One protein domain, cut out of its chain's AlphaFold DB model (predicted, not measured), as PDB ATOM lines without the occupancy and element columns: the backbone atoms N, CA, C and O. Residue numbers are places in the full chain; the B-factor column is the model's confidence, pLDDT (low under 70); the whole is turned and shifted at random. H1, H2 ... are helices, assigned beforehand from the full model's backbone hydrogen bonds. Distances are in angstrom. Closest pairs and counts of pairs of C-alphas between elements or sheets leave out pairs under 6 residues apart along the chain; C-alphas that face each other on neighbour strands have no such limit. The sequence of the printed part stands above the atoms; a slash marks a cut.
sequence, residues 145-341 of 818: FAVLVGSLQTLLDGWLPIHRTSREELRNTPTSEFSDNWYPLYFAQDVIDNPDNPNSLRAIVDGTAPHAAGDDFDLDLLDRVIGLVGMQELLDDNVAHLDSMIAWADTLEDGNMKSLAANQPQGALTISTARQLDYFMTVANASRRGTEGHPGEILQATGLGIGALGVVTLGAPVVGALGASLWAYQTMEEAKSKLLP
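This is residues 145 to 341 of the 818 residues of an uncharacterized protein of bacterium (UniProt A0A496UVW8). An elongated bundle of six helices, with H10 and H1 in its core: H3 packs on both, H6 packs on H1, and H8 and H9, one after the other, pack along H10. H5 crosses one end, H7 packs on the far end of H6, and the short H2 and H4 pack at H3. The printed part has 197 residues with ten named helices, H1 to H10 in order, and no named strand; the class is all helix. It is compact, with a radius of gyration of the C-alphas of 17.7 A, and only just elongated, spanning 56 by 37 by 24 A.

The longest helix, H10, holds residues 316 to 339 and is 32.7 A long, from C-alpha 316 at (148.015, 205.160, 159.728) to C-alpha 339 at (171.480, 183.528, 152.765). H1, residues 145 to 159, begins at C-alpha 145 (156.194, 207.042, 145.850) and measures 21.2 A. H6, residues 231 to 250, measures 28.4 A; H8, residues 274 to 292, 26.4 A; H9, residues 294 to 308, 20.3 A. The shorter helices are H2 at 167 to 172, H3 at 183 to 192, H4 at 201 to 205, H5 at 219 to 229 and H7 at 257 to 262.

H10 and H1 are the hub, touching five helices each. They only just touch each other, with 3 pairs of C-alphas within 8 A, the closest being Leu 152 and Tyr 329 at 7.3 A. H3 touches H10 at a shallow tilt of 26 degrees, opposite ways, with C-alphas 188 and 328 5.0 A apart. Residues 330 to 338 of H10 touch H8, closest at C-alphas 284 and 337, 3.9 A, at a tilt of 34 degrees, only just short of steep. H9 and H10 form a hairpin, closest at C-alphas 306 and 319, 6.4 A. H8 and H9 only just touch, only at the corner. H1 touches H6 the same way at 22 degrees, closest at C-alphas 148 and 232, 5.7 A. H6 and H8 are near each other. Residues 145 to 148 of H1 touch H5 at a steep tilt of 64 degrees, closest at C-alphas 145 and 223, 5.0 A. In all ten helices every O i to N i+4 pair is within hydrogen-bond range.

The C-alphas farthest apart, of Asp 254 and Val 312, are 57.0 A apart. The printed part has no cut. The links H4 to H5 and H7 to H8 are long. The mean pLDDT of the printed part is 80.3; 38 residues are under 70, among them 252 to 268 and 301 to 315.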
ATOM      1  N   PHE A 145     156.598 208.362 145.361       93.19
ATOM      2  CA  PHE A 145     156.194 207.042 145.850       93.19
ATOM      3  C   PHE A 145     156.013 206.038 144.706       93.19
ATOM      4  O   PHE A 145     156.458 204.896 144.803       93.19
ATOM      5  N   ALA A 146     155.422 206.457 143.583       94.88
ATOM      6  CA  ALA A 146     155.288 205.605 142.404       94.88
ATOM      7  C   ALA A 146     156.655 205.206 141.825       94.88
ATOM      8  O   ALA A 146     156.842 204.052 141.426       94.88
ATOM      9  N   VAL A 147     157.611 206.141 141.818       93.56
ATOM     10  CA  VAL A 147     158.998 205.885 141.407       93.56
ATOM     11  C   VAL A 147     159.675 204.906 142.365       93.56
ATOM     12  O   VAL A 147     160.207 203.903 141.901       93.56
ATOM     13  N   LEU A 148     159.565 205.115 143.682       91.06
ATOM     14  CA  LEU A 148     160.055 204.190 144.711       91.06
ATOM     15  C   LEU A 148     159.546 202.756 144.488       91.06
ATOM     16  O   LEU A 148     160.335 201.811 144.466       91.06
ATOM     17  N   VAL A 149     158.236 202.582 144.284       93.06
ATOM     18  CA  VAL A 149     157.647 201.262 144.004       93.06
ATOM     19  C   VAL A 149     158.212 200.670 142.710       93.06
ATOM     20  O   VAL A 149     158.510 199.478 142.669       93.06
ATOM     21  N   GLY A 150     158.424 201.491 141.678       93.69
ATOM     22  CA  GLY A 150     159.096 201.085 140.441       93.69
ATOM     23  C   GLY A 150     160.548 200.632 140.650       93.69
ATOM     24  O   GLY A 150     160.957 199.615 140.083       93.69
ATOM     25  N   SER A 151     161.318 201.317 141.498       91.56
ATOM     26  CA  SER A 151     162.691 200.920 141.835       91.56
ATOM     27  C   SER A 151     162.712 199.626 142.659       91.56
ATOM     28  O   SER A 151     163.502 198.734 142.363       91.56
ATOM     29  N   LEU A 152     161.790 199.440 143.616       89.75
ATOM     30  CA  LEU A 152     161.630 198.172 144.350       89.75
ATOM     31  C   LEU A 152     161.256 197.007 143.421       89.75
ATOM     32  O   LEU A 152     161.792 195.908 143.557       89.75
ATOM     33  N   GLN A 153     160.370 197.252 142.454       94.00
ATOM     34  CA  GLN A 153     160.037 196.300 141.396       94.00
ATOM     35  C   GLN A 153     161.274 195.931 140.570       94.00
ATOM     36  O   GLN A 153     161.550 194.748 140.375       94.00
ATOM     37  N   THR A 154     162.037 196.931 140.131       91.75
ATOM     38  CA  THR A 154     163.261 196.737 139.341       91.75
ATOM     39  C   THR A 154     164.302 195.935 140.118       91.75
ATOM     40  O   THR A 154     164.880 194.995 139.575       91.75
ATOM     41  N   LEU A 155     164.486 196.234 141.408       87.88
ATOM     42  CA  LEU A 155     165.342 195.444 142.290       87.88
ATOM     43  C   LEU A 155     164.867 193.997 142.344       87.88
ATOM     44  O   LEU A 155     165.647 193.103 142.026       87.88
ATOM     45  N   LEU A 156     163.598 193.757 142.694       90.56
ATOM     46  CA  LEU A 156     163.032 192.409 142.732       90.56
ATOM     47  C   LEU A 156     163.260 191.674 141.399       90.56
ATOM     48  O   LEU A 156     163.735 190.543 141.408       90.56
ATOM     49  N   ASP A 157     163.019 192.325 140.260       90.94
ATOM     50  CA  ASP A 157     163.224 191.744 138.926       90.94
ATOM     51  C   ASP A 157     164.682 191.419 138.612       90.94
ATOM     52  O   ASP A 157     164.943 190.436 137.923       90.94
ATOM     53  N   GLY A 158     165.636 192.182 139.142       85.38
ATOM     54  CA  GLY A 158     167.052 191.834 139.055       85.38
ATOM     55  C   GLY A 158     167.420 190.606 139.903       85.38
ATOM     56  O   GLY A 158     168.337 189.865 139.546       85.38
ATOM     57  N   TRP A 159     166.681 190.337 140.987       82.94
ATOM     58  CA  TRP A 159     166.916 189.198 141.888       82.94
ATOM     59  C   TRP A 159     166.298 187.887 141.419       82.94
ATOM     60  O   TRP A 159     166.915 186.831 141.571       82.94
ATOM     61  N   LEU A 160     165.098 187.925 140.843       86.50
ATOM     62  CA  LEU A 160     164.385 186.712 140.428       86.50
ATOM     63  C   LEU A 160     165.231 185.798 139.508       86.50
ATOM     64  O   LEU A 160     165.294 184.595 139.782       86.50
ATOM     65  N   PRO A 161     165.987 186.316 138.511       83.25
ATOM     66  CA  PRO A 161     166.882 185.503 137.688       83.25
ATOM     67  C   PRO A 161     168.010 184.825 138.472       83.25
ATOM     68  O   PRO A 161     168.361 183.687 138.161       83.25
ATOM     69  N   ILE A 162     168.556 185.479 139.506       77.44
ATOM     70  CA  ILE A 162     169.612 184.910 140.366       77.44
ATOM     71  C   ILE A 162     169.084 183.666 141.095       77.44
ATOM     72  O   ILE A 162     169.797 182.675 141.253       77.44
ATOM     73  N   HIS A 163     167.809 183.693 141.486       78.75
ATOM     74  CA  HIS A 163     167.129 182.597 142.177       78.75
ATOM     75  C   HIS A 163     166.396 181.628 141.241       78.75
ATOM     76  O   HIS A 163     165.732 180.710 141.729       78.75
ATOM     77  N   ARG A 164     166.549 181.799 139.917       78.81
ATOM     78  CA  ARG A 164     165.873 181.017 138.869       78.81
ATOM     79  C   ARG A 164     164.367 180.924 139.077       78.81
ATOM     80  O   ARG A 164     163.793 179.840 139.040       78.81
ATOM     81  N   THR A 165     163.754 182.061 139.334       87.94
ATOM     82  CA  THR A 165     162.309 182.161 139.459       87.94
ATOM     83  C   THR A 165     161.823 183.372 138.675       87.94
ATOM     84  O   THR A 165     162.606 184.111 138.072       87.94
ATOM     85  N   SER A 166     160.518 183.575 138.650       92.62
ATOM     86  CA  SER A 166     159.886 184.746 138.057       92.62
ATOM     87  C   SER A 166     158.771 185.234 138.965       92.62
ATOM     88  O   SER A 166     158.318 184.519 139.857       92.62
ATOM     89  N   ARG A 167     158.273 186.446 138.709       92.88
ATOM     90  CA  ARG A 167     157.109 186.964 139.433       92.88
ATOM     91  C   ARG A 167     155.899 186.048 139.291       92.88
ATOM     92  O   ARG A 167     155.141 185.884 140.237       92.88
ATOM     93  N   GLU A 168     155.696 185.488 138.105       93.12
ATOM     94  CA  GLU A 168     154.576 184.590 137.839       93.12
ATOM     95  C   GLU A 168     154.743 183.263 138.586       93.12
ATOM     96  O   GLU A 168     153.801 182.775 139.201       93.12
ATOM     97  N   GLU A 169     155.957 182.717 138.595       91.00
ATOM     98  CA  GLU A 169     156.272 181.464 139.277       91.00
ATOM     99  C   GLU A 169     156.170 181.586 140.799       91.00
ATOM    100  O   GLU A 169     155.567 180.716 141.420       91.00
ATOM    101  N   LEU A 170     156.659 182.677 141.395       90.19
ATOM    102  CA  LEU A 170     156.484 182.951 142.825       90.19
ATOM    103  C   LEU A 170     155.010 183.119 143.221       90.19
ATOM    104  O   LEU A 170     154.634 182.728 144.320       90.19
ATOM    105  N   ARG A 171     154.166 183.681 142.345       90.31
ATOM    106  CA  ARG A 171     152.720 183.832 142.606       90.31
ATOM    107  C   ARG A 171     151.965 182.515 142.477       90.31
ATOM    108  O   ARG A 171     151.083 182.228 143.278       90.31
ATOM    109  N   ASN A 172     152.285 181.740 141.444       89.75
ATOM    110  CA  ASN A 172     151.511 180.558 141.074       89.75
ATOM    111  C   ASN A 172     151.988 179.277 141.774       89.75
ATOM    112  O   ASN A 172     151.226 178.313 141.849       89.75
ATOM    113  N   THR A 173     153.228 179.244 142.269       88.88
ATOM    114  CA  THR A 173     153.766 178.090 143.000       88.88
ATOM    115  C   THR A 173     153.241 178.096 144.442       88.88
ATOM    116  O   THR A 173     153.358 179.114 145.127       88.88
ATOM    117  N   PRO A 174     152.672 176.987 144.950       87.44
ATOM    118  CA  PRO A 174     152.272 176.898 146.351       87.44
ATOM    119  C   PRO A 174     153.464 177.132 147.283       87.44
ATOM    120  O   PRO A 174     154.532 176.556 147.081       87.44
ATOM    121  N   THR A 175     153.286 177.901 148.361       78.75
ATOM    122  CA  THR A 175     154.390 178.215 149.292       78.75
ATOM    123  C   THR A 175     155.036 176.967 149.907       78.75
ATOM    124  O   THR A 175     156.199 177.001 150.281       78.75
ATOM    125  N   SER A 176     154.309 175.846 149.999       80.19
ATOM    126  CA  SER A 176     154.835 174.548 150.456       80.19
ATOM    127  C   SER A 176     155.891 173.939 149.531       80.19
ATOM    128  O   SER A 176     156.605 173.030 149.942       80.19
ATOM    129  N   GLU A 177     155.958 174.402 148.286       84.81
ATOM    130  CA  GLU A 177     156.915 173.962 147.270       84.81
ATOM    131  C   GLU A 177     158.091 174.939 147.125       84.81
ATOM    132  O   GLU A 177     159.011 174.687 146.348       84.81
ATOM    133  N   PHE A 178     158.098 176.046 147.877       83.81
ATOM    134  CA  PHE A 178     159.195 177.008 147.843       83.81
ATOM    135  C   PHE A 178     160.467 176.416 148.430       83.81
ATOM    136  O   PHE A 178     160.474 175.860 149.529       83.81
ATOM    137  N   SER A 179     161.578 176.637 147.735       80.31
ATOM    138  CA  SER A 179     162.890 176.520 148.349       80.31
ATOM    139  C   SER A 179     163.093 177.638 149.380       80.31
ATOM    140  O   SER A 179     162.543 178.733 149.249       80.31
ATOM    141  N   ASP A 180     163.912 177.394 150.404       73.81
ATOM    142  CA  ASP A 180     164.105 178.320 151.537       73.81
ATOM    143  C   ASP A 180     164.486 179.751 151.111       73.81
ATOM    144  O   ASP A 180     164.129 180.736 151.752       73.81
ATOM    145  N   ASN A 181     165.187 179.876 149.985       73.25
ATOM    146  CA  ASN A 181     165.616 181.148 149.412       73.25
ATOM    147  C   ASN A 181     164.518 181.909 148.639       73.25
ATOM    148  O   ASN A 181     164.766 183.046 148.245       73.25
ATOM    149  N   TRP A 182     163.347 181.316 148.385       85.19
ATOM    150  CA  TRP A 182     162.233 181.982 147.697       85.19
ATOM    151  C   TRP A 182     161.345 182.777 148.652       85.19
ATOM    152  O   TRP A 182     160.755 183.767 148.232       85.19
ATOM    153  N   TYR A 183     161.291 182.414 149.938       83.06
ATOM    154  CA  TYR A 183     160.431 183.094 150.912       83.06
ATOM    155  C   TYR A 183     160.679 184.610 151.003       83.06
ATOM    156  O   TYR A 183     159.702 185.353 150.908       83.06
ATOM    157  N   PRO A 184     161.926 185.117 151.110       83.44
ATOM    158  CA  PRO A 184     162.156 186.564 151.142       83.44
ATOM    159  C   PRO A 184     161.693 187.278 149.865       83.44
ATOM    160  O   PRO A 184     161.130 188.367 149.940       83.44
ATOM    161  N   LEU A 185     161.882 186.650 148.697       87.06
ATOM    162  CA  LEU A 185     161.469 187.213 147.406       87.06
ATOM    163  C   LEU A 185     159.951 187.220 147.253       87.06
ATOM    164  O   LEU A 185     159.394 188.205 146.777       87.06
ATOM    165  N   TYR A 186     159.287 186.154 147.697       88.81
ATOM    166  CA  TYR A 186     157.833 186.087 147.738       88.81
ATOM    167  C   TYR A 186     157.258 187.172 148.647       88.81
ATOM    168  O   TYR A 186     156.371 187.897 148.218       88.81
ATOM    169  N   PHE A 187     157.783 187.345 149.866       84.06
ATOM    170  CA  PHE A 187     157.303 188.398 150.765       84.06
ATOM    171  C   PHE A 187     157.521 189.800 150.191       84.06
ATOM    172  O   PHE A 187     156.632 190.644 150.283       84.06
ATOM    173  N   ALA A 188     158.676 190.045 149.566       87.00
ATOM    174  CA  ALA A 188     158.932 191.305 148.881       87.00
ATOM    175  C   ALA A 188     157.923 191.525 147.745       87.00
ATOM    176  O   ALA A 188     157.291 192.575 147.681       87.00
ATOM    177  N   GLN A 189     157.708 190.524 146.890       92.44
ATOM    178  CA  GLN A 189     156.735 190.599 145.804       92.44
ATOM    179  C   GLN A 189     155.305 190.820 146.303       92.44
ATOM    180  O   GLN A 189     154.564 191.620 145.733       92.44
ATOM    181  N   ASP A 190     154.925 190.119 147.367       87.88
ATOM    182  CA  ASP A 190     153.607 190.196 147.977       87.88
ATOM    183  C   ASP A 190     153.293 191.607 148.477       87.88
ATOM    184  O   ASP A 190     152.215 192.141 148.215       87.88
ATOM    185  N   VAL A 191     154.276 192.256 149.100       87.75
ATOM    186  CA  VAL A 191     154.187 193.662 149.506       87.75
ATOM    187  C   VAL A 191     154.202 194.600 148.297       87.75
ATOM    188  O   VAL A 191     153.430 195.555 148.262       87.75
ATOM    189  N   ILE A 192     155.058 194.355 147.306       91.50
ATOM    190  CA  ILE A 192     155.294 195.287 146.200       91.50
ATOM    191  C   ILE A 192     154.122 195.309 145.210       91.50
ATOM    192  O   ILE A 192     153.595 196.388 144.930       91.50
ATOM    193  N   ASP A 193     153.718 194.162 144.654       93.56
ATOM    194  CA  ASP A 193     152.787 194.135 143.516       93.56
ATOM    195  C   ASP A 193     151.982 192.843 143.295       93.56
ATOM    196  O   ASP A 193     151.458 192.634 142.195       93.56
ATOM    197  N   ASN A 194     151.888 191.948 144.280       90.12
ATOM    198  CA  ASN A 194     151.080 190.743 144.114       90.12
ATOM    199  C   ASN A 194     149.590 191.103 143.933       90.12
ATOM    200  O   ASN A 194     149.021 191.755 144.808       90.12
ATOM    201  N   PRO A 195     148.932 190.683 142.832       89.81
ATOM    202  CA  PRO A 195     147.519 190.968 142.586       89.81
ATOM    203  C   PRO A 195     146.587 190.368 143.644       89.81
ATOM    204  O   PRO A 195     145.495 190.894 143.848       89.81
ATOM    205  N   ASP A 196     147.011 189.304 144.334       88.38
ATOM    206  CA  ASP A 196     146.246 188.710 145.435       88.38
ATOM    207  C   ASP A 196     146.346 189.522 146.735       88.38
ATOM    208  O   ASP A 196     145.562 189.311 147.666       88.38
ATOM    209  N   ASN A 197     147.277 190.481 146.796       86.50
ATOM    210  CA  ASN A 197     147.364 191.467 147.858       86.50
ATOM    211  C   ASN A 197     146.706 192.787 147.406       86.50
ATOM    212  O   ASN A 197     147.350 193.622 146.757       86.50
ATOM    213  N   PRO A 198     145.439 193.040 147.790       88.50
ATOM    214  CA  PRO A 198     144.733 194.251 147.390       88.50
ATOM    215  C   PRO A 198     145.337 195.521 147.998       88.50
ATOM    216  O   PRO A 198     144.979 196.604 147.561       88.50
ATOM    217  N   ASN A 199     146.237 195.424 148.982       86.69
ATOM    218  CA  ASN A 199     146.941 196.572 149.557       86.69
ATOM    219  C   ASN A 199     148.443 196.546 149.253       86.69
ATOM    220  O   ASN A 199     149.231 197.105 150.017       86.69
ATOM    221  N   SER A 200     148.854 195.890 148.164       90.06
ATOM    222  CA  SER A 200     150.228 196.007 147.677       90.06
ATOM    223  C   SER A 200     150.594 197.474 147.425       90.06
ATOM    224  O   SER A 200     149.732 198.311 147.138       90.06
ATOM    225  N   LEU A 201     151.883 197.804 147.504       90.75
ATOM    226  CA  LEU A 201     152.365 199.164 147.266       90.75
ATOM    227  C   LEU A 201     151.941 199.667 145.880       90.75
ATOM    228  O   LEU A 201     151.551 200.823 145.732       90.75
ATOM    229  N   ARG A 202     151.924 198.782 144.876       94.94
ATOM    230  CA  ARG A 202     151.395 199.094 143.546       94.94
ATOM    231  C   ARG A 202     149.902 199.416 143.568       94.94
ATOM    232  O   ARG A 202     149.508 200.407 142.967       94.94
ATOM    233  N   ALA A 203     149.085 198.651 144.292       91.81
ATOM    234  CA  ALA A 203     147.663 198.961 144.430       91.81
ATOM    235  C   ALA A 203     147.428 200.325 145.108       91.81
ATOM    236  O   ALA A 203     146.484 201.033 144.749       91.81
ATOM    237  N   ILE A 204     148.296 200.719 146.048       90.38
ATOM    238  CA  ILE A 204     148.272 202.048 146.682       90.38
ATOM    239  C   ILE A 204     148.611 203.141 145.659       90.38
ATOM    240  O   ILE A 204     147.868 204.115 145.557       90.38
ATOM    241  N   VAL A 205     149.682 202.965 144.874       92.75
ATOM    242  CA  VAL A 205     150.061 203.886 143.781       92.75
ATOM    243  C   VAL A 205     148.923 204.053 142.772       92.75
ATOM    244  O   VAL A 205     148.625 205.169 142.354       92.75
ATOM    245  N   ASP A 206     148.258 202.956 142.412       93.81
ATOM    246  CA  ASP A 206     147.175 202.950 141.425       93.81
ATOM    247  C   ASP A 206     145.841 203.475 141.997       93.81
ATOM    248  O   ASP A 206     144.847 203.562 141.271       93.81
ATOM    249  N   GLY A 207     145.780 203.791 143.297       90.38
ATOM    250  CA  GLY A 207     144.553 204.208 143.985       90.38
ATOM    251  C   GLY A 207     143.484 203.111 144.057       90.38
ATOM    252  O   GLY A 207     142.305 203.399 144.248       90.38
ATOM    253  N   THR A 208     143.878 201.848 143.874       92.69
ATOM    254  CA  THR A 208     142.981 200.681 143.908       92.69
ATOM    255  C   THR A 208     142.982 199.975 145.260       92.69
ATOM    256  O   THR A 208     142.097 199.156 145.520       92.69
ATOM    257  N   ALA A 209     143.937 200.304 146.137       89.75
ATOM    258  CA  ALA A 209     144.031 199.695 147.453       89.75
ATOM    259  C   ALA A 209     142.833 200.066 148.342       89.75
ATOM    260  O   ALA A 209     142.580 201.255 148.557       89.75
ATOM    261  N   PRO A 210     142.125 199.088 148.942       86.75
ATOM    262  CA  PRO A 210     141.020 199.355 149.860       86.75
ATOM    263  C   PRO A 210     141.386 200.297 151.012       86.75
ATOM    264  O   PRO A 210     140.562 201.117 151.409       86.75
ATOM    265  N   HIS A 211     142.618 200.221 151.530       78.31
ATOM    266  CA  HIS A 211     143.098 201.134 152.574       78.31
ATOM    267  C   HIS A 211     143.448 202.544 152.072       78.31
ATOM    268  O   HIS A 211     143.457 203.473 152.874       78.31
ATOM    269  N   ALA A 212     143.688 202.715 150.770       79.75
ATOM    270  CA  ALA A 212     143.914 204.019 150.144       79.75
ATOM    271  C   ALA A 212     142.608 204.689 149.672       79.75
ATOM    272  O   ALA A 212     142.602 205.880 149.390       79.75
ATOM    273  N   ALA A 213     141.499 203.943 149.597       78.50
ATOM    274  CA  ALA A 213     140.205 204.446 149.128       78.50
ATOM    275  C   ALA A 213     139.440 205.308 150.159       78.50
ATOM    276  O   ALA A 213     138.359 205.807 149.847       78.50
ATOM    277  N   GLY A 214     139.952 205.452 151.387       76.44
ATOM    278  CA  GLY A 214     139.385 206.350 152.397       76.44
ATOM    279  C   GLY A 214     139.871 207.792 152.229       76.44
ATOM    280  O   GLY A 214     140.999 208.011 151.799       76.44
ATOM    281  N   ASP A 215     139.051 208.767 152.642       71.94
ATOM    282  CA  ASP A 215     139.358 210.212 152.571       71.94
ATOM    283  C   ASP A 215     140.635 210.624 153.348       71.94
ATOM    284  O   ASP A 215     141.134 211.734 153.175       71.94
ATOM    285  N   ASP A 216     141.178 209.731 154.184       77.31
ATOM    286  CA  ASP A 216     142.319 209.986 155.070       77.31
ATOM    287  C   ASP A 216     143.692 209.634 154.456       77.31
ATOM    288  O   ASP A 216     144.722 209.900 155.080       77.31
ATOM    289  N   PHE A 217     143.750 209.023 153.264       84.25
ATOM    290  CA  PHE A 217     145.028 208.707 152.613       84.25
ATOM    291  C   PHE A 217     145.504 209.849 151.707       84.25
ATOM    292  O   PHE A 217     144.963 210.088 150.630       84.25
ATOM    293  N   ASP A 218     146.561 210.537 152.133       90.19
ATOM    294  CA  ASP A 218     147.156 211.654 151.397       90.19
ATOM    295  C   ASP A 218     148.394 211.185 150.612       90.19
ATOM    296  O   ASP A 218     149.516 211.175 151.125       90.19
ATOM    297  N   LEU A 219     148.190 210.777 149.354       89.62
ATOM    298  CA  LEU A 219     149.274 210.330 148.466       89.62
ATOM    299  C   LEU A 219     150.300 211.445 148.186       89.62
ATOM    300  O   LEU A 219     151.490 211.164 148.109       89.62
ATOM    301  N   ASP A 220     149.865 212.708 148.108       93.31
ATOM    302  CA  ASP A 220     150.762 213.867 147.944       93.31
ATOM    303  C   ASP A 220     151.651 214.046 149.183       93.31
ATOM    304  O   ASP A 220     152.842 214.320 149.063       93.31
ATOM    305  N   LEU A 221     151.126 213.824 150.390       90.94
ATOM    306  CA  LEU A 221     151.956 213.801 151.596       90.94
ATOM    307  C   LEU A 221     152.981 212.657 151.565       90.94
ATOM    308  O   LEU A 221     154.146 212.890 151.887       90.94
ATOM    309  N   LEU A 222     152.574 211.451 151.157       89.44
ATOM    310  CA  LEU A 222     153.472 210.299 151.027       89.44
ATOM    311  C   LEU A 222     154.608 210.569 150.026       89.44
ATOM    312  O   LEU A 222     155.776 210.347 150.349       89.44
ATOM    313  N   ASP A 223     154.273 211.108 148.855       92.88
ATOM    314  CA  ASP A 223     155.218 211.526 147.818       92.88
ATOM    315  C   ASP A 223     156.262 212.504 148.371       92.88
ATOM    316  O   ASP A 223     157.468 212.281 148.251       92.88
ATOM    317  N   ARG A 224     155.816 213.556 149.068       93.56
ATOM    318  CA  ARG A 224     156.702 214.553 149.689       93.56
ATOM    319  C   ARG A 224     157.626 213.961 150.746       93.56
ATOM    320  O   ARG A 224     158.786 214.361 150.826       93.56
ATOM    321  N   VAL A 225     157.133 213.023 151.557       89.38
ATOM    322  CA  VAL A 225     157.951 212.333 152.567       89.38
ATOM    323  C   VAL A 225     159.022 211.476 151.891       89.38
ATOM    324  O   VAL A 225     160.184 211.556 152.281       89.38
ATOM    325  N   ILE A 226     158.670 210.717 150.850       87.56
ATOM    326  CA  ILE A 226     159.640 209.918 150.084       87.56
ATOM    327  C   ILE A 226     160.695 210.795 149.413       87.56
ATOM    328  O   ILE A 226     161.887 210.496 149.514       87.56
ATOM    329  N   GLY A 227     160.269 211.890 148.778       89.50
ATOM    330  CA  GLY A 227     161.180 212.849 148.157       89.50
ATOM    331  C   GLY A 227     162.128 213.494 149.167       89.50
ATOM    332  O   GLY A 227     163.308 213.655 148.879       89.50
ATOM    333  N   LEU A 228     161.641 213.809 150.370       88.69
ATOM    334  CA  LEU A 228     162.454 214.388 151.439       88.69
ATOM    335  C   LEU A 228     163.502 213.410 151.992       88.69
ATOM    336  O   LEU A 228     164.625 213.824 152.263       88.69
ATOM    337  N   VAL A 229     163.142 212.135 152.185       85.75
ATOM    338  CA  VAL A 229     164.075 211.115 152.701       85.75
ATOM    339  C   VAL A 229     165.153 210.767 151.666       85.75
ATOM    340  O   VAL A 229     166.211 210.262 152.031       85.75
ATOM    341  N   GLY A 230     164.904 211.022 150.378       86.44
ATOM    342  CA  GLY A 230     165.833 210.656 149.310       86.44
ATOM    343  C   GLY A 230     165.914 209.142 149.088       86.44
ATOM    344  O   GLY A 230     166.905 208.648 148.559       86.44
ATOM    345  N   MET A 231     164.875 208.381 149.470       81.94
ATOM    346  CA  MET A 231     164.854 206.916 149.290       81.94
ATOM    347  C   MET A 231     165.058 206.503 147.832       81.94
ATOM    348  O   MET A 231     165.582 205.424 147.570       81.94
ATOM    349  N   GLN A 232     164.643 207.354 146.893       83.56
ATOM    350  CA  GLN A 232     164.850 207.112 145.476       83.56
ATOM    351  C   GLN A 232     166.343 207.039 145.132       83.56
ATOM    352  O   GLN A 232     166.750 206.061 144.524       83.56
ATOM    353  N   GLU A 233     167.156 208.013 145.552       84.25
ATOM    354  CA  GLU A 233     168.598 208.025 145.255       84.25
ATOM    355  C   GLU A 233     169.281 206.774 145.820       84.25
ATOM    356  O   GLU A 233     170.042 206.106 145.126       84.25
ATOM    357  N   LEU A 234     168.910 206.385 147.044       80.19
ATOM    358  CA  LEU A 234     169.414 205.172 147.684       80.19
ATOM    359  C   LEU A 234     169.047 203.897 146.909       80.19
ATOM    360  O   LEU A 234     169.857 202.976 146.815       80.19
ATOM    361  N   LEU A 235     167.837 203.803 146.359       82.12
ATOM    362  CA  LEU A 235     167.439 202.636 145.571       82.12
ATOM    363  C   LEU A 235     168.005 202.658 144.161       82.12
ATOM    364  O   LEU A 235     168.378 201.599 143.669       82.12
ATOM    365  N   ASP A 236     168.101 203.824 143.532       83.31
ATOM    366  CA  ASP A 236     168.680 203.980 142.203       83.31
ATOM    367  C   ASP A 236     170.174 203.618 142.229       83.31
ATOM    368  O   ASP A 236     170.639 202.895 141.348       83.31
ATOM    369  N   ASP A 237     170.897 203.984 143.293       82.56
ATOM    370  CA  ASP A 237     172.273 203.534 143.529       82.56
ATOM    371  C   ASP A 237     172.357 202.006 143.677       82.56
ATOM    372  O   ASP A 237     173.252 201.368 143.114       82.56
ATOM    373  N   ASN A 238     171.404 201.385 144.381       80.12
ATOM    374  CA  ASN A 238     171.344 199.926 144.510       80.12
ATOM    375  C   ASN A 238     170.974 199.223 143.198       80.12
ATOM    376  O   ASN A 238     171.517 198.159 142.907       80.12
ATOM    377  N   VAL A 239     170.069 199.798 142.402       82.81
ATOM    378  CA  VAL A 239     169.715 199.292 141.069       82.81
ATOM    379  C   VAL A 239     170.927 199.393 140.149       82.81
ATOM    380  O   VAL A 239     171.302 198.398 139.539       82.81
ATOM    381  N   ALA A 240     171.603 200.543 140.112       83.56
ATOM    382  CA  ALA A 240     172.818 200.734 139.327       83.56
ATOM    383  C   ALA A 240     173.937 199.780 139.772       83.56
ATOM    384  O   ALA A 240     174.663 199.232 138.938       83.56
ATOM    385  N   HIS A 241     174.060 199.532 141.079       79.62
ATOM    386  CA  HIS A 241     174.988 198.539 141.601       79.62
ATOM    387  C   HIS A 241     174.618 197.129 141.130       79.62
ATOM    388  O   HIS A 241     175.476 196.439 140.580       79.62
ATOM    389  N   LEU A 242     173.352 196.724 141.252       78.06
ATOM    390  CA  LEU A 242     172.862 195.428 140.781       78.06
ATOM    391  C   LEU A 242     173.076 195.252 139.270       78.06
ATOM    392  O   LEU A 242     173.559 194.206 138.846       78.06
ATOM    393  N   ASP A 243     172.818 196.281 138.467       80.38
ATOM    394  CA  ASP A 243     173.075 196.280 137.025       80.38
ATOM    395  C   ASP A 243     174.567 196.146 136.718       80.38
ATOM    396  O   ASP A 243     174.955 195.359 135.853       80.38
ATOM    397  N   SER A 244     175.428 196.859 137.452       79.44
ATOM    398  CA  SER A 244     176.882 196.729 137.314       79.44
ATOM    399  C   SER A 244     177.361 195.317 137.657       79.44
ATOM    400  O   SER A 244     178.257 194.785 137.002       79.44
ATOM    401  N   MET A 245     176.720 194.677 138.636       70.06
ATOM    402  CA  MET A 245     177.013 193.314 139.054       70.06
ATOM    403  C   MET A 245     176.531 192.291 138.030       70.06
ATOM    404  O   MET A 245     177.284 191.379 137.697       70.06
ATOM    405  N   ILE A 246     175.326 192.463 137.480       71.31
ATOM    406  CA  ILE A 246     174.797 191.638 136.386       71.31
ATOM    407  C   ILE A 246     175.676 191.794 135.137       71.31
ATOM    408  O   ILE A 246     176.022 190.804 134.497       71.31
ATOM    409  N   ALA A 247     176.098 193.015 134.808       77.06
ATOM    410  CA  ALA A 247     176.990 193.274 133.684       77.06
ATOM    411  C   ALA A 247     178.373 192.640 133.899       77.06
ATOM    412  O   ALA A 247     178.885 191.978 133.001       77.06
ATOM    413  N   TRP A 248     178.965 192.783 135.089       74.12
ATOM    414  CA  TRP A 248     180.220 192.112 135.443       74.12
ATOM    415  C   TRP A 248     180.084 190.590 135.355       74.12
ATOM    416  O   TRP A 248     180.940 189.926 134.773       74.12
ATOM    417  N   ALA A 249     178.980 190.044 135.855       66.44
ATOM    418  CA  ALA A 249     178.658 188.629 135.776       66.44
ATOM    419  C   ALA A 249     178.552 188.122 134.325       66.44
ATOM    420  O   ALA A 249     178.974 187.002 134.035       66.44
ATOM    421  N   ASP A 250     178.062 188.955 133.404       68.50
ATOM    422  CA  ASP A 250     178.025 188.662 131.967       68.50
ATOM    423  C   ASP A 250     179.431 188.703 131.315       68.50
ATOM    424  O   ASP A 250     179.633 188.074 130.276       68.50
ATOM    425  N   THR A 251     180.423 189.380 131.919       70.56
ATOM    426  CA  THR A 251     181.823 189.423 131.428       70.56
ATOM    427  C   THR A 251     182.701 188.249 131.872       70.56
ATOM    428  O   THR A 251     183.857 188.148 131.458       70.56
ATOM    429  N   LEU A 252     182.193 187.354 132.719       65.12
ATOM    430  CA  LEU A 252     182.938 186.182 133.172       65.12
ATOM    431  C   LEU A 252     183.081 185.178 132.005       65.12
ATOM    432  O   LEU A 252     182.095 184.600 131.553       65.12
ATOM    433  N   GLU A 253     184.313 184.983 131.513       51.22
ATOM    434  CA  GLU A 253     184.664 184.211 130.298       51.22
ATOM    435  C   GLU A 253     184.167 182.746 130.260       51.22
ATOM    436  O   GLU A 253     184.076 182.174 129.176       51.22
ATOM    437  N   ASP A 254     183.770 182.153 131.393       52.97
ATOM    438  CA  ASP A 254     183.353 180.740 131.489       52.97
ATOM    439  C   ASP A 254     181.850 180.487 131.264       52.97
ATOM    440  O   ASP A 254     181.347 179.380 131.468       52.97
ATOM    441  N   GLY A 255     181.117 181.496 130.803       53.44
ATOM    442  CA  GLY A 255     179.712 181.371 130.446       53.44
ATOM    443  C   GLY A 255     178.890 182.462 131.100       53.44
ATOM    444  O   GLY A 255     178.938 182.668 132.309       53.44
ATOM    445  N   ASN A 256     178.099 183.132 130.266       56.53
ATOM    446  CA  ASN A 256     177.099 184.117 130.647       56.53
ATOM    447  C   ASN A 256     176.371 183.636 131.917       56.53
ATOM    448  O   ASN A 256     175.815 182.533 131.901       56.53
ATOM    449  N   MET A 257     176.370 184.394 133.015       54.06
ATOM    450  CA  MET A 257     175.643 183.990 134.227       54.06
ATOM    451  C   MET A 257     174.159 183.712 133.934       54.06
ATOM    452  O   MET A 257     173.576 182.814 134.541       54.06
ATOM    453  N   LYS A 258     173.579 184.348 132.903       57.31
ATOM    454  CA  LYS A 258     172.248 183.991 132.377       57.31
ATOM    455  C   LYS A 258     172.184 182.560 131.825       57.31
ATOM    456  O   LYS A 258     171.176 181.884 131.991       57.31
ATOM    457  N   SER A 259     173.256 182.061 131.206       53.97
ATOM    458  CA  SER A 259     173.360 180.678 130.704       53.97
ATOM    459  C   SER A 259     173.617 179.638 131.806       53.97
ATOM    460  O   SER A 259     173.098 178.524 131.726       53.97
ATOM    461  N   LEU A 260     174.345 180.006 132.867       52.06
ATOM    462  CA  LEU A 260     174.495 179.201 134.089       52.06
ATOM    463  C   LEU A 260     173.184 179.141 134.892       52.06
ATOM    464  O   LEU A 260     172.861 178.112 135.491       52.06
ATOM    465  N   ALA A 261     172.394 180.217 134.868       52.75
ATOM    466  CA  ALA A 261     171.048 180.244 135.427       52.75
ATOM    467  C   ALA A 261     170.063 179.389 134.602       52.75
ATOM    468  O   ALA A 261     169.245 178.693 135.191       52.75
ATOM    469  N   ALA A 262     170.171 179.361 133.271       53.94
ATOM    470  CA  ALA A 262     169.212 178.671 132.401       53.94
ATOM    471  C   ALA A 262     169.308 177.126 132.380       53.94
ATOM    472  O   ALA A 262     168.348 176.473 131.983       53.94
ATOM    473  N   ASN A 263     170.439 176.530 132.786       51.59
ATOM    474  CA  ASN A 263     170.739 175.109 132.528       51.59
ATOM    475  C   ASN A 263     170.803 174.189 133.763       51.59
ATOM    476  O   ASN A 263     171.301 173.069 133.639       51.59
ATOM    477  N   GLN A 264     170.342 174.596 134.950       54.69
ATOM    478  CA  GLN A 264     170.335 173.673 136.097       54.69
ATOM    479  C   GLN A 264     169.004 173.612 136.857       54.69
ATOM    480  O   GLN A 264     168.178 174.508 136.687       54.69
ATOM    481  N   PRO A 265     168.762 172.542 137.652       54.16
ATOM    482  CA  PRO A 265     167.451 172.290 138.236       54.16
ATOM    483  C   PRO A 265     167.017 173.439 139.157       54.16
ATOM    484  O   PRO A 265     167.848 174.120 139.770       54.16
ATOM    485  N   GLN A 266     165.704 173.677 139.196       55.06
ATOM    486  CA  GLN A 266     165.063 174.736 139.980       55.06
ATOM    487  C   GLN A 266     165.418 174.630 141.479       55.06
ATOM    488  O   GLN A 266     165.590 173.535 142.013       55.06
ATOM    489  N   GLY A 267     165.528 175.782 142.153       57.50
ATOM    490  CA  GLY A 267     165.481 175.888 143.622       57.50
ATOM    491  C   GLY A 267     166.810 175.979 144.390       57.50
ATOM    492  O   GLY A 267     166.810 176.376 145.553       57.50
ATOM    493  N   ALA A 268     167.969 175.690 143.788       66.56
ATOM    494  CA  ALA A 268     169.247 175.729 144.511       66.56
ATOM    495  C   ALA A 268     170.308 176.576 143.799       66.56
ATOM    496  O   ALA A 268     170.745 176.238 142.700       66.56
ATOM    497  N   LEU A 269     170.787 177.632 144.472       78.62
ATOM    498  CA  LEU A 269     171.997 178.340 144.059       78.62
ATOM    499  C   LEU A 269     173.172 177.354 144.062       78.62
ATOM    500  O   LEU A 269     173.557 176.855 145.125       78.62
ATOM    501  N   THR A 270     173.718 177.055 142.888       81.88
ATOM    502  CA  THR A 270     174.885 176.189 142.722       81.88
ATOM    503  C   THR A 270     176.131 177.038 142.526       81.88
ATOM    504  O   THR A 270     176.189 177.900 141.655       81.88
ATOM    505  N   ILE A 271     177.133 176.791 143.365       89.25
ATOM    506  CA  ILE A 271     178.444 177.431 143.293       89.25
ATOM    507  C   ILE A 271     179.430 176.325 142.950       89.25
ATOM    508  O   ILE A 271     179.531 175.334 143.668       89.25
ATOM    509  N   SER A 272     180.079 176.466 141.801       90.94
ATOM    510  CA  SER A 272     180.926 175.429 141.200       90.94
ATOM    511  C   SER A 272     182.344 175.908 140.901       90.94
ATOM    512  O   SER A 272     183.234 175.083 140.707       90.94
ATOM    513  N   THR A 273     182.575 177.223 140.915       93.50
ATOM    514  CA  THR A 273     183.891 177.835 140.699       93.50
ATOM    515  C   THR A 273     184.234 178.821 141.817       93.50
ATOM    516  O   THR A 273     183.343 179.398 142.445       93.50
ATOM    517  N   ALA A 274     185.531 179.047 142.044       95.00
ATOM    518  CA  ALA A 274     186.031 180.060 142.976       95.00
ATOM    519  C   ALA A 274     185.500 181.462 142.652       95.00
ATOM    520  O   ALA A 274     185.070 182.184 143.545       95.00
ATOM    521  N   ARG A 275     185.401 181.804 141.365       90.69
ATOM    522  CA  ARG A 275     184.885 183.100 140.906       90.69
ATOM    523  C   ARG A 275     183.394 183.307 141.192       90.69
ATOM    524  O   ARG A 275     182.988 184.415 141.529       90.69
ATOM    525  N   GLN A 276     182.579 182.253 141.085       90.44
ATOM    526  CA  GLN A 276     181.174 182.303 141.517       90.44
ATOM    527  C   GLN A 276     181.080 182.508 143.031       90.44
ATOM    528  O   GLN A 276     180.268 183.309 143.489       90.44
ATOM    529  N   LEU A 277     181.914 181.807 143.804       95.00
ATOM    530  CA  LEU A 277     181.953 181.967 145.255       95.00
ATOM    531  C   LEU A 277     182.355 183.397 145.650       95.00
ATOM    532  O   LEU A 277     181.662 184.022 146.449       95.00
ATOM    533  N   ASP A 278     183.419 183.924 145.042       94.75
ATOM    534  CA  ASP A 278     183.899 185.299 145.216       94.75
ATOM    535  C   ASP A 278     182.794 186.330 144.948       94.75
ATOM    536  O   ASP A 278     182.520 187.195 145.786       94.75
ATOM    537  N   TYR A 279     182.090 186.181 143.821       89.31
ATOM    538  CA  TYR A 279     180.959 187.036 143.475       89.31
ATOM    539  C   TYR A 279     179.902 187.060 144.575       89.31
ATOM    540  O   TYR A 279     179.586 188.131 145.092       89.31
ATOM    541  N   PHE A 280     179.373 185.897 144.964       91.25
ATOM    542  CA  PHE A 280     178.286 185.842 145.941       91.25
ATOM    543  C   PHE A 280     178.716 186.303 147.338       91.25
ATOM    544  O   PHE A 280     177.924 186.955 148.013       91.25
ATOM    545  N   MET A 281     179.969 186.070 147.737       95.19
ATOM    546  CA  MET A 281     180.519 186.636 148.975       95.19
ATOM    547  C   MET A 281     180.664 188.156 148.911       95.19
ATOM    548  O   MET A 281     180.395 188.853 149.892       95.19
ATOM    549  N   THR A 282     181.029 188.696 147.751       91.19
ATOM    550  CA  THR A 282     181.094 190.144 147.531       91.19
ATOM    551  C   THR A 282     179.709 190.780 147.575       91.19
ATOM    552  O   THR A 282     179.542 191.803 148.241       91.19
ATOM    553  N   VAL A 283     178.711 190.141 146.957       86.25
ATOM    554  CA  VAL A 283     177.294 190.531 147.037       86.25
ATOM    555  C   VAL A 283     176.825 190.546 148.492       86.25
ATOM    556  O   VAL A 283     176.316 191.559 148.965       86.25
ATOM    557  N   ALA A 284     177.051 189.450 149.223       92.31
ATOM    558  CA  ALA A 284     176.637 189.318 150.616       92.31
ATOM    559  C   ALA A 284     177.254 190.418 151.494       92.31
ATOM    560  O   ALA A 284     176.563 191.048 152.296       92.31
ATOM    561  N   ASN A 285     178.546 190.700 151.309       92.75
ATOM    562  CA  ASN A 285     179.242 191.743 152.057       92.75
ATOM    563  C   ASN A 285     178.815 193.167 151.648       92.75
ATOM    564  O   ASN A 285     178.793 194.063 152.492       92.75
ATOM    565  N   ALA A 286     178.480 193.407 150.376       86.12
ATOM    566  CA  ALA A 286     177.919 194.681 149.927       86.12
ATOM    567  C   ALA A 286     176.550 194.935 150.575       86.12
ATOM    568  O   ALA A 286     176.372 195.977 151.203       86.12
ATOM    569  N   SER A 287     175.653 193.947 150.539       87.31
ATOM    570  CA  SER A 287     174.342 194.019 151.193       87.31
ATOM    571  C   SER A 287     174.442 194.200 152.703       87.31
ATOM    572  O   SER A 287     173.741 195.038 153.265       87.31
ATOM    573  N   ARG A 288     175.385 193.510 153.360       90.69
ATOM    574  CA  ARG A 288     175.654 193.713 154.790       90.69
ATOM    575  C   ARG A 288     176.063 195.154 155.093       90.69
ATOM    576  O   ARG A 288     175.568 195.753 156.034       90.69
ATOM    577  N   ARG A 289     176.941 195.753 154.282       84.94
ATOM    578  CA  ARG A 289     177.311 197.171 154.447       84.94
ATOM    579  C   ARG A 289     176.142 198.115 154.163       84.94
ATOM    580  O   ARG A 289     176.073 199.173 154.777       84.94
ATOM    581  N   GLY A 290     175.225 197.734 153.273       80.50
ATOM    582  CA  GLY A 290     173.983 198.466 153.025       80.50
ATOM    583  C   GLY A 290     173.022 198.458 154.218       80.50
ATOM    584  O   GLY A 290     172.309 199.436 154.422       80.50
ATOM    585  N   THR A 291     173.017 197.401 155.033       81.19
ATOM    586  CA  THR A 291     172.147 197.294 156.220       81.19
ATOM    587  C   THR A 291     172.814 197.737 157.519       81.19
ATOM    588  O   THR A 291     172.120 198.213 158.412       81.19
ATOM    589  N   GLU A 292     174.138 197.612 157.634       82.56
ATOM    590  CA  GLU A 292     174.903 197.942 158.847       82.56
ATOM    591  C   GLU A 292     175.644 199.289 158.767       82.56
ATOM    592  O   GLU A 292     176.080 199.803 159.792       82.56
ATOM    593  N   GLY A 293     175.833 199.856 157.570       79.12
ATOM    594  CA  GLY A 293     176.549 201.121 157.364       79.12
ATOM    595  C   GLY A 293     175.654 202.363 157.426       79.12
ATOM    596  O   GLY A 293     174.508 202.303 157.855       79.12
ATOM    597  N   HIS A 294     176.158 203.491 156.916       68.62
ATOM    598  CA  HIS A 294     175.418 204.761 156.856       68.62
ATOM    599  C   HIS A 294     174.024 204.660 156.195       68.62
ATOM    600  O   HIS A 294     173.076 205.248 156.712       68.62
ATOM    601  N   PRO A 295     173.826 203.874 155.116       68.38
ATOM    602  CA  PRO A 295     172.483 203.608 154.602       68.38
ATOM    603  C   PRO A 295     171.590 202.908 155.638       68.38
ATOM    604  O   PRO A 295     170.440 203.291 155.810       68.38
ATOM    605  N   GLY A 296     172.126 201.948 156.394       71.25
ATOM    606  CA  GLY A 296     171.454 201.301 157.522       71.25
ATOM    607  C   GLY A 296     171.044 202.284 158.616       71.25
ATOM    608  O   GLY A 296     169.913 202.231 159.094       71.25
ATOM    609  N   GLU A 297     171.919 203.234 158.951       71.25
ATOM    610  CA  GLU A 297     171.616 204.326 159.883       71.25
ATOM    611  C   GLU A 297     170.496 205.226 159.357       71.25
ATOM    612  O   GLU A 297     169.589 205.558 160.113       71.25
ATOM    613  N   ILE A 298     170.498 205.575 158.065       67.38
ATOM    614  CA  ILE A 298     169.421 206.355 157.433       67.38
ATOM    615  C   ILE A 298     168.105 205.578 157.478       67.38
ATOM    616  O   ILE A 298     167.068 206.144 157.817       67.38
ATOM    617  N   LEU A 299     168.124 204.279 157.181       67.88
ATOM    618  CA  LEU A 299     166.943 203.415 157.220       67.88
ATOM    619  C   LEU A 299     166.420 203.263 158.653       67.88
ATOM    620  O   LEU A 299     165.212 203.308 158.878       67.88
ATOM    621  N   GLN A 300     167.314 203.148 159.634       70.12
ATOM    622  CA  GLN A 300     166.964 203.110 161.048       70.12
ATOM    623  C   GLN A 300     166.419 204.459 161.524       70.12
ATOM    624  O   GLN A 300     165.392 204.487 162.192       70.12
ATOM    625  N   ALA A 301     167.051 205.574 161.160       64.81
ATOM    626  CA  ALA A 301     166.601 206.924 161.481       64.81
ATOM    627  C   ALA A 301     165.257 207.243 160.815       64.81
ATOM    628  O   ALA A 301     164.396 207.860 161.434       64.81
ATOM    629  N   THR A 302     165.037 206.755 159.594       69.38
ATOM    630  CA  THR A 302     163.758 206.844 158.883       69.38
ATOM    631  C   THR A 302     162.701 205.999 159.588       69.38
ATOM    632  O   THR A 302     161.615 206.497 159.864       69.38
ATOM    633  N   GLY A 303     163.018 204.757 159.971       68.06
ATOM    634  CA  GLY A 303     162.119 203.892 160.740       68.06
ATOM    635  C   GLY A 303     161.773 204.455 162.123       68.06
ATOM    636  O   GLY A 303     160.611 204.431 162.524       68.06
ATOM    637  N   LEU A 304     162.752 205.025 162.832       63.44
ATOM    638  CA  LEU A 304     162.571 205.712 164.114       63.44
ATOM    639  C   LEU A 304     161.780 207.007 163.954       63.44
ATOM    640  O   LEU A 304     160.897 207.273 164.760       63.44
ATOM    641  N   GLY A 305     162.059 207.787 162.909       60.25
ATOM    642  CA  GLY A 305     161.307 208.987 162.567       60.25
ATOM    643  C   GLY A 305     159.847 208.638 162.315       60.25
ATOM    644  O   GLY A 305     158.963 209.159 162.983       60.25
ATOM    645  N   ILE A 306     159.584 207.675 161.436       64.81
ATOM    646  CA  ILE A 306     158.232 207.206 161.123       64.81
ATOM    647  C   ILE A 306     157.536 206.630 162.367       64.81
ATOM    648  O   ILE A 306     156.367 206.928 162.592       64.81
ATOM    649  N   GLY A 307     158.239 205.856 163.201       61.22
ATOM    650  CA  GLY A 307     157.699 205.280 164.436       61.22
ATOM    651  C   GLY A 307     157.378 206.323 165.513       61.22
ATOM    652  O   GLY A 307     156.306 206.276 166.112       61.22
ATOM    653  N   ALA A 308     158.255 207.308 165.717       54.22
ATOM    654  CA  ALA A 308     158.042 208.414 166.656       54.22
ATOM    655  C   ALA A 308     156.938 209.378 166.182       54.22
ATOM    656  O   ALA A 308     156.249 209.995 166.992       54.22
ATOM    657  N   LEU A 309     156.728 209.473 164.868       52.59
ATOM    658  CA  LEU A 309     155.672 210.274 164.241       52.59
ATOM    659  C   LEU A 309     154.355 209.483 164.068       52.59
ATOM    660  O   LEU A 309     153.324 210.039 163.680       52.59
ATOM    661  N   GLY A 310     154.380 208.184 164.378       47.28
ATOM    662  CA  GLY A 310     153.507 207.153 163.825       47.28
ATOM    663  C   GLY A 310     152.177 206.873 164.517       47.28
ATOM    664  O   GLY A 310     151.669 205.770 164.355       47.28
ATOM    665  N   VAL A 311     151.559 207.806 165.248       49.16
ATOM    666  CA  VAL A 311     150.187 207.552 165.755       49.16
ATOM    667  C   VAL A 311     149.163 208.625 165.385       49.16
ATOM    668  O   VAL A 311     147.980 208.308 165.338       49.16
ATOM    669  N   VAL A 312     149.545 209.869 165.072       52.00
ATOM    670  CA  VAL A 312     148.537 210.953 165.095       52.00
ATOM    671  C   VAL A 312     148.507 211.861 163.858       52.00
ATOM    672  O   VAL A 312     147.457 212.434 163.592       52.00
ATOM    673  N   THR A 313     149.582 211.996 163.066       54.88
ATOM    674  CA  THR A 313     149.691 213.142 162.126       54.88
ATOM    675  C   THR A 313     149.780 212.790 160.640       54.88
ATOM    676  O   THR A 313     149.209 213.509 159.827       54.88
ATOM    677  N   LEU A 314     150.447 211.694 160.257       57.00
ATOM    678  CA  LEU A 314     150.571 211.288 158.844       57.00
ATOM    679  C   LEU A 314     149.433 210.364 158.363       57.00
ATOM    680  O   LEU A 314     149.366 210.043 157.183       57.00
ATOM    681  N   GLY A 315     148.532 209.945 159.259       67.19
ATOM    682  CA  GLY A 315     147.541 208.901 158.992       67.19
ATOM    683  C   GLY A 315     148.176 207.505 158.998       67.19
ATOM    684  O   GLY A 315     149.243 207.281 158.421       67.19
ATOM    685  N   ALA A 316     147.524 206.541 159.657       71.69
ATOM    686  CA  ALA A 316     148.015 205.160 159.728       71.69
ATOM    687  C   ALA A 316     148.372 204.564 158.345       71.69
ATOM    688  O   ALA A 316     149.407 203.900 158.256       71.69
ATOM    689  N   PRO A 317     147.610 204.827 157.258       73.56
ATOM    690  CA  PRO A 317     147.902 204.222 155.962       73.56
ATOM    691  C   PRO A 317     149.190 204.733 155.275       73.56
ATOM    692  O   PRO A 317     149.876 203.964 154.606       73.56
ATOM    693  N   VAL A 318     149.583 205.996 155.469       74.12
ATOM    694  CA  VAL A 318     150.844 206.542 154.913       74.12
ATOM    695  C   VAL A 318     152.050 205.935 155.630       74.12
ATOM    696  O   VAL A 318     152.984 205.448 154.993       74.12
ATOM    697  N   VAL A 319     152.000 205.904 156.965       74.75
ATOM    698  CA  VAL A 319     153.057 205.354 157.830       74.75
ATOM    699  C   VAL A 319     153.354 203.901 157.492       74.75
ATOM    700  O   VAL A 319     154.516 203.511 157.381       74.75
ATOM    701  N   GLY A 320     152.320 203.090 157.296       74.25
ATOM    702  CA  GLY A 320     152.555 201.691 156.999       74.25
ATOM    703  C   GLY A 320     152.954 201.414 155.551       74.25
ATOM    704  O   GLY A 320     153.684 200.453 155.333       74.25
ATOM    705  N   ALA A 321     152.564 202.236 154.566       75.75
ATOM    706  CA  ALA A 321     153.066 202.090 153.194       75.75
ATOM    707  C   ALA A 321     154.584 202.343 153.140       75.75
ATOM    708  O   ALA A 321     155.333 201.577 152.524       75.75
ATOM    709  N   LEU A 322     155.050 203.363 153.869       74.88
ATOM    710  CA  LEU A 322     156.475 203.628 154.081       74.88
ATOM    711  C   LEU A 322     157.164 202.478 154.820       74.88
ATOM    712  O   LEU A 322     158.185 201.972 154.359       74.88
ATOM    713  N   GLY A 323     156.584 202.034 155.939       77.31
ATOM    714  CA  GLY A 323     157.123 200.933 156.737       77.31
ATOM    715  C   GLY A 323     157.228 199.624 155.951       77.31
ATOM    716  O   GLY A 323     158.240 198.937 156.042       77.31
ATOM    717  N   ALA A 324     156.229 199.306 155.128       74.62
ATOM    718  CA  ALA A 324     156.226 198.124 154.274       74.62
ATOM    719  C   ALA A 324     157.278 198.216 153.156       74.62
ATOM    720  O   ALA A 324     157.974 197.235 152.902       74.62
ATOM    721  N   SER A 325     157.449 199.393 152.542       75.00
ATOM    722  CA  SER A 325     158.498 199.640 151.537       75.00
ATOM    723  C   SER A 325     159.897 199.459 152.133       75.00
ATOM    724  O   SER A 325     160.734 198.744 151.579       75.00
ATOM    725  N   LEU A 326     160.124 200.066 153.301       79.50
ATOM    726  CA  LEU A 326     161.378 199.984 154.042       79.50
ATOM    727  C   LEU A 326     161.693 198.547 154.459       79.50
ATOM    728  O   LEU A 326     162.808 198.067 154.265       79.50
ATOM    729  N   TRP A 327     160.695 197.847 154.993       81.69
ATOM    730  CA  TRP A 327     160.842 196.464 155.411       81.69
ATOM    731  C   TRP A 327     161.111 195.521 154.241       81.69
ATOM    732  O   TRP A 327     161.971 194.651 154.362       81.69
ATOM    733  N   ALA A 328     160.417 195.685 153.109       76.94
ATOM    734  CA  ALA A 328     160.652 194.865 151.924       76.94
ATOM    735  C   ALA A 328     162.100 195.022 151.442       76.94
ATOM    736  O   ALA A 328     162.784 194.026 151.211       76.94
ATOM    737  N   TYR A 329     162.597 196.261 151.377       82.94
ATOM    738  CA  TYR A 329     163.996 196.534 151.057       82.94
ATOM    739  C   TYR A 329     164.964 195.901 152.072       82.94
ATOM    740  O   TYR A 329     165.844 195.137 151.678       82.94
ATOM    741  N   GLN A 330     164.777 196.149 153.374       84.38
ATOM    742  CA  GLN A 330     165.639 195.599 154.431       84.38
ATOM    743  C   GLN A 330     165.658 194.070 154.425       84.38
ATOM    744  O   GLN A 330     166.720 193.470 154.539       84.38
ATOM    745  N   THR A 331     164.500 193.439 154.241       81.81
ATOM    746  CA  THR A 331     164.376 191.979 154.183       81.81
ATOM    747  C   THR A 331     165.108 191.417 152.971       81.81
ATOM    748  O   THR A 331     165.782 190.397 153.094       81.81
ATOM    749  N   MET A 332     165.029 192.084 151.812       83.62
ATOM    750  CA  MET A 332     165.809 191.694 150.637       83.62
ATOM    751  C   MET A 332     167.312 191.830 150.897       83.62
ATOM    752  O   MET A 332     168.046 190.889 150.613       83.62
ATOM    753  N   GLU A 333     167.790 192.948 151.447       85.62
ATOM    754  CA  GLU A 333     169.221 193.125 151.738       85.62
ATOM    755  C   GLU A 333     169.740 192.147 152.797       85.62
ATOM    756  O   GLU A 333     170.792 191.531 152.621       85.62
ATOM    757  N   GLU A 334     168.982 191.937 153.868       88.25
ATOM    758  CA  GLU A 334     169.343 190.994 154.921       88.25
ATOM    759  C   GLU A 334     169.358 189.552 154.398       88.25
ATOM    760  O   GLU A 334     170.279 188.790 154.704       88.25
ATOM    761  N   ALA A 335     168.391 189.183 153.553       85.44
ATOM    762  CA  ALA A 335     168.385 187.885 152.890       85.44
ATOM    763  C   ALA A 335     169.646 187.694 152.037       85.44
ATOM    764  O   ALA A 335     170.261 186.632 152.097       85.44
ATOM    765  N   LYS A 336     170.099 188.714 151.303       85.94
ATOM    766  CA  LYS A 336     171.350 188.630 150.531       85.94
ATOM    767  C   LYS A 336     172.554 188.447 151.439       85.94
ATOM    768  O   LYS A 336     173.355 187.553 151.198       85.94
ATOM    769  N   SER A 337     172.678 189.255 152.492       92.31
ATOM    770  CA  SER A 337     173.836 189.176 153.385       92.31
ATOM    771  C   SER A 337     173.904 187.855 154.150       92.31
ATOM    772  O   SER A 337     174.997 187.373 154.435       92.31
ATOM    773  N   LYS A 338     172.744 187.272 154.486       92.19
ATOM    774  CA  LYS A 338     172.650 186.113 155.382       92.19
ATOM    775  C   LYS A 338     172.398 184.775 154.696       92.19
ATOM    776  O   LYS A 338     172.708 183.742 155.288       92.19
ATOM    777  N   LEU A 339     171.818 184.760 153.495       88.75
ATOM    778  CA  LEU A 339     171.480 183.528 152.765       88.75
ATOM    779  C   LEU A 339     172.424 183.228 151.602       88.75
ATOM    780  O   LEU A 339     172.443 182.089 151.136       88.75
ATOM    781  N   LEU A 340     173.206 184.204 151.138       91.38
ATOM    782  CA  LEU A 340     174.341 183.959 150.247       91.38
ATOM    783  C   LEU A 340     175.570 183.539 151.076       91.38
ATOM    784  O   LEU A 340     175.590 183.749 152.291       91.38
ATOM    785  N   PRO A 341     176.594 182.915 150.465       95.88
ATOM    786  CA  PRO A 341     177.837 182.640 151.163       95.88
ATOM    787  C   PRO A 341     178.432 183.972 151.594       95.88
ATOM    788  O   PRO A 341     178.606 184.856 150.764       95.88
TER     789      PRO A 341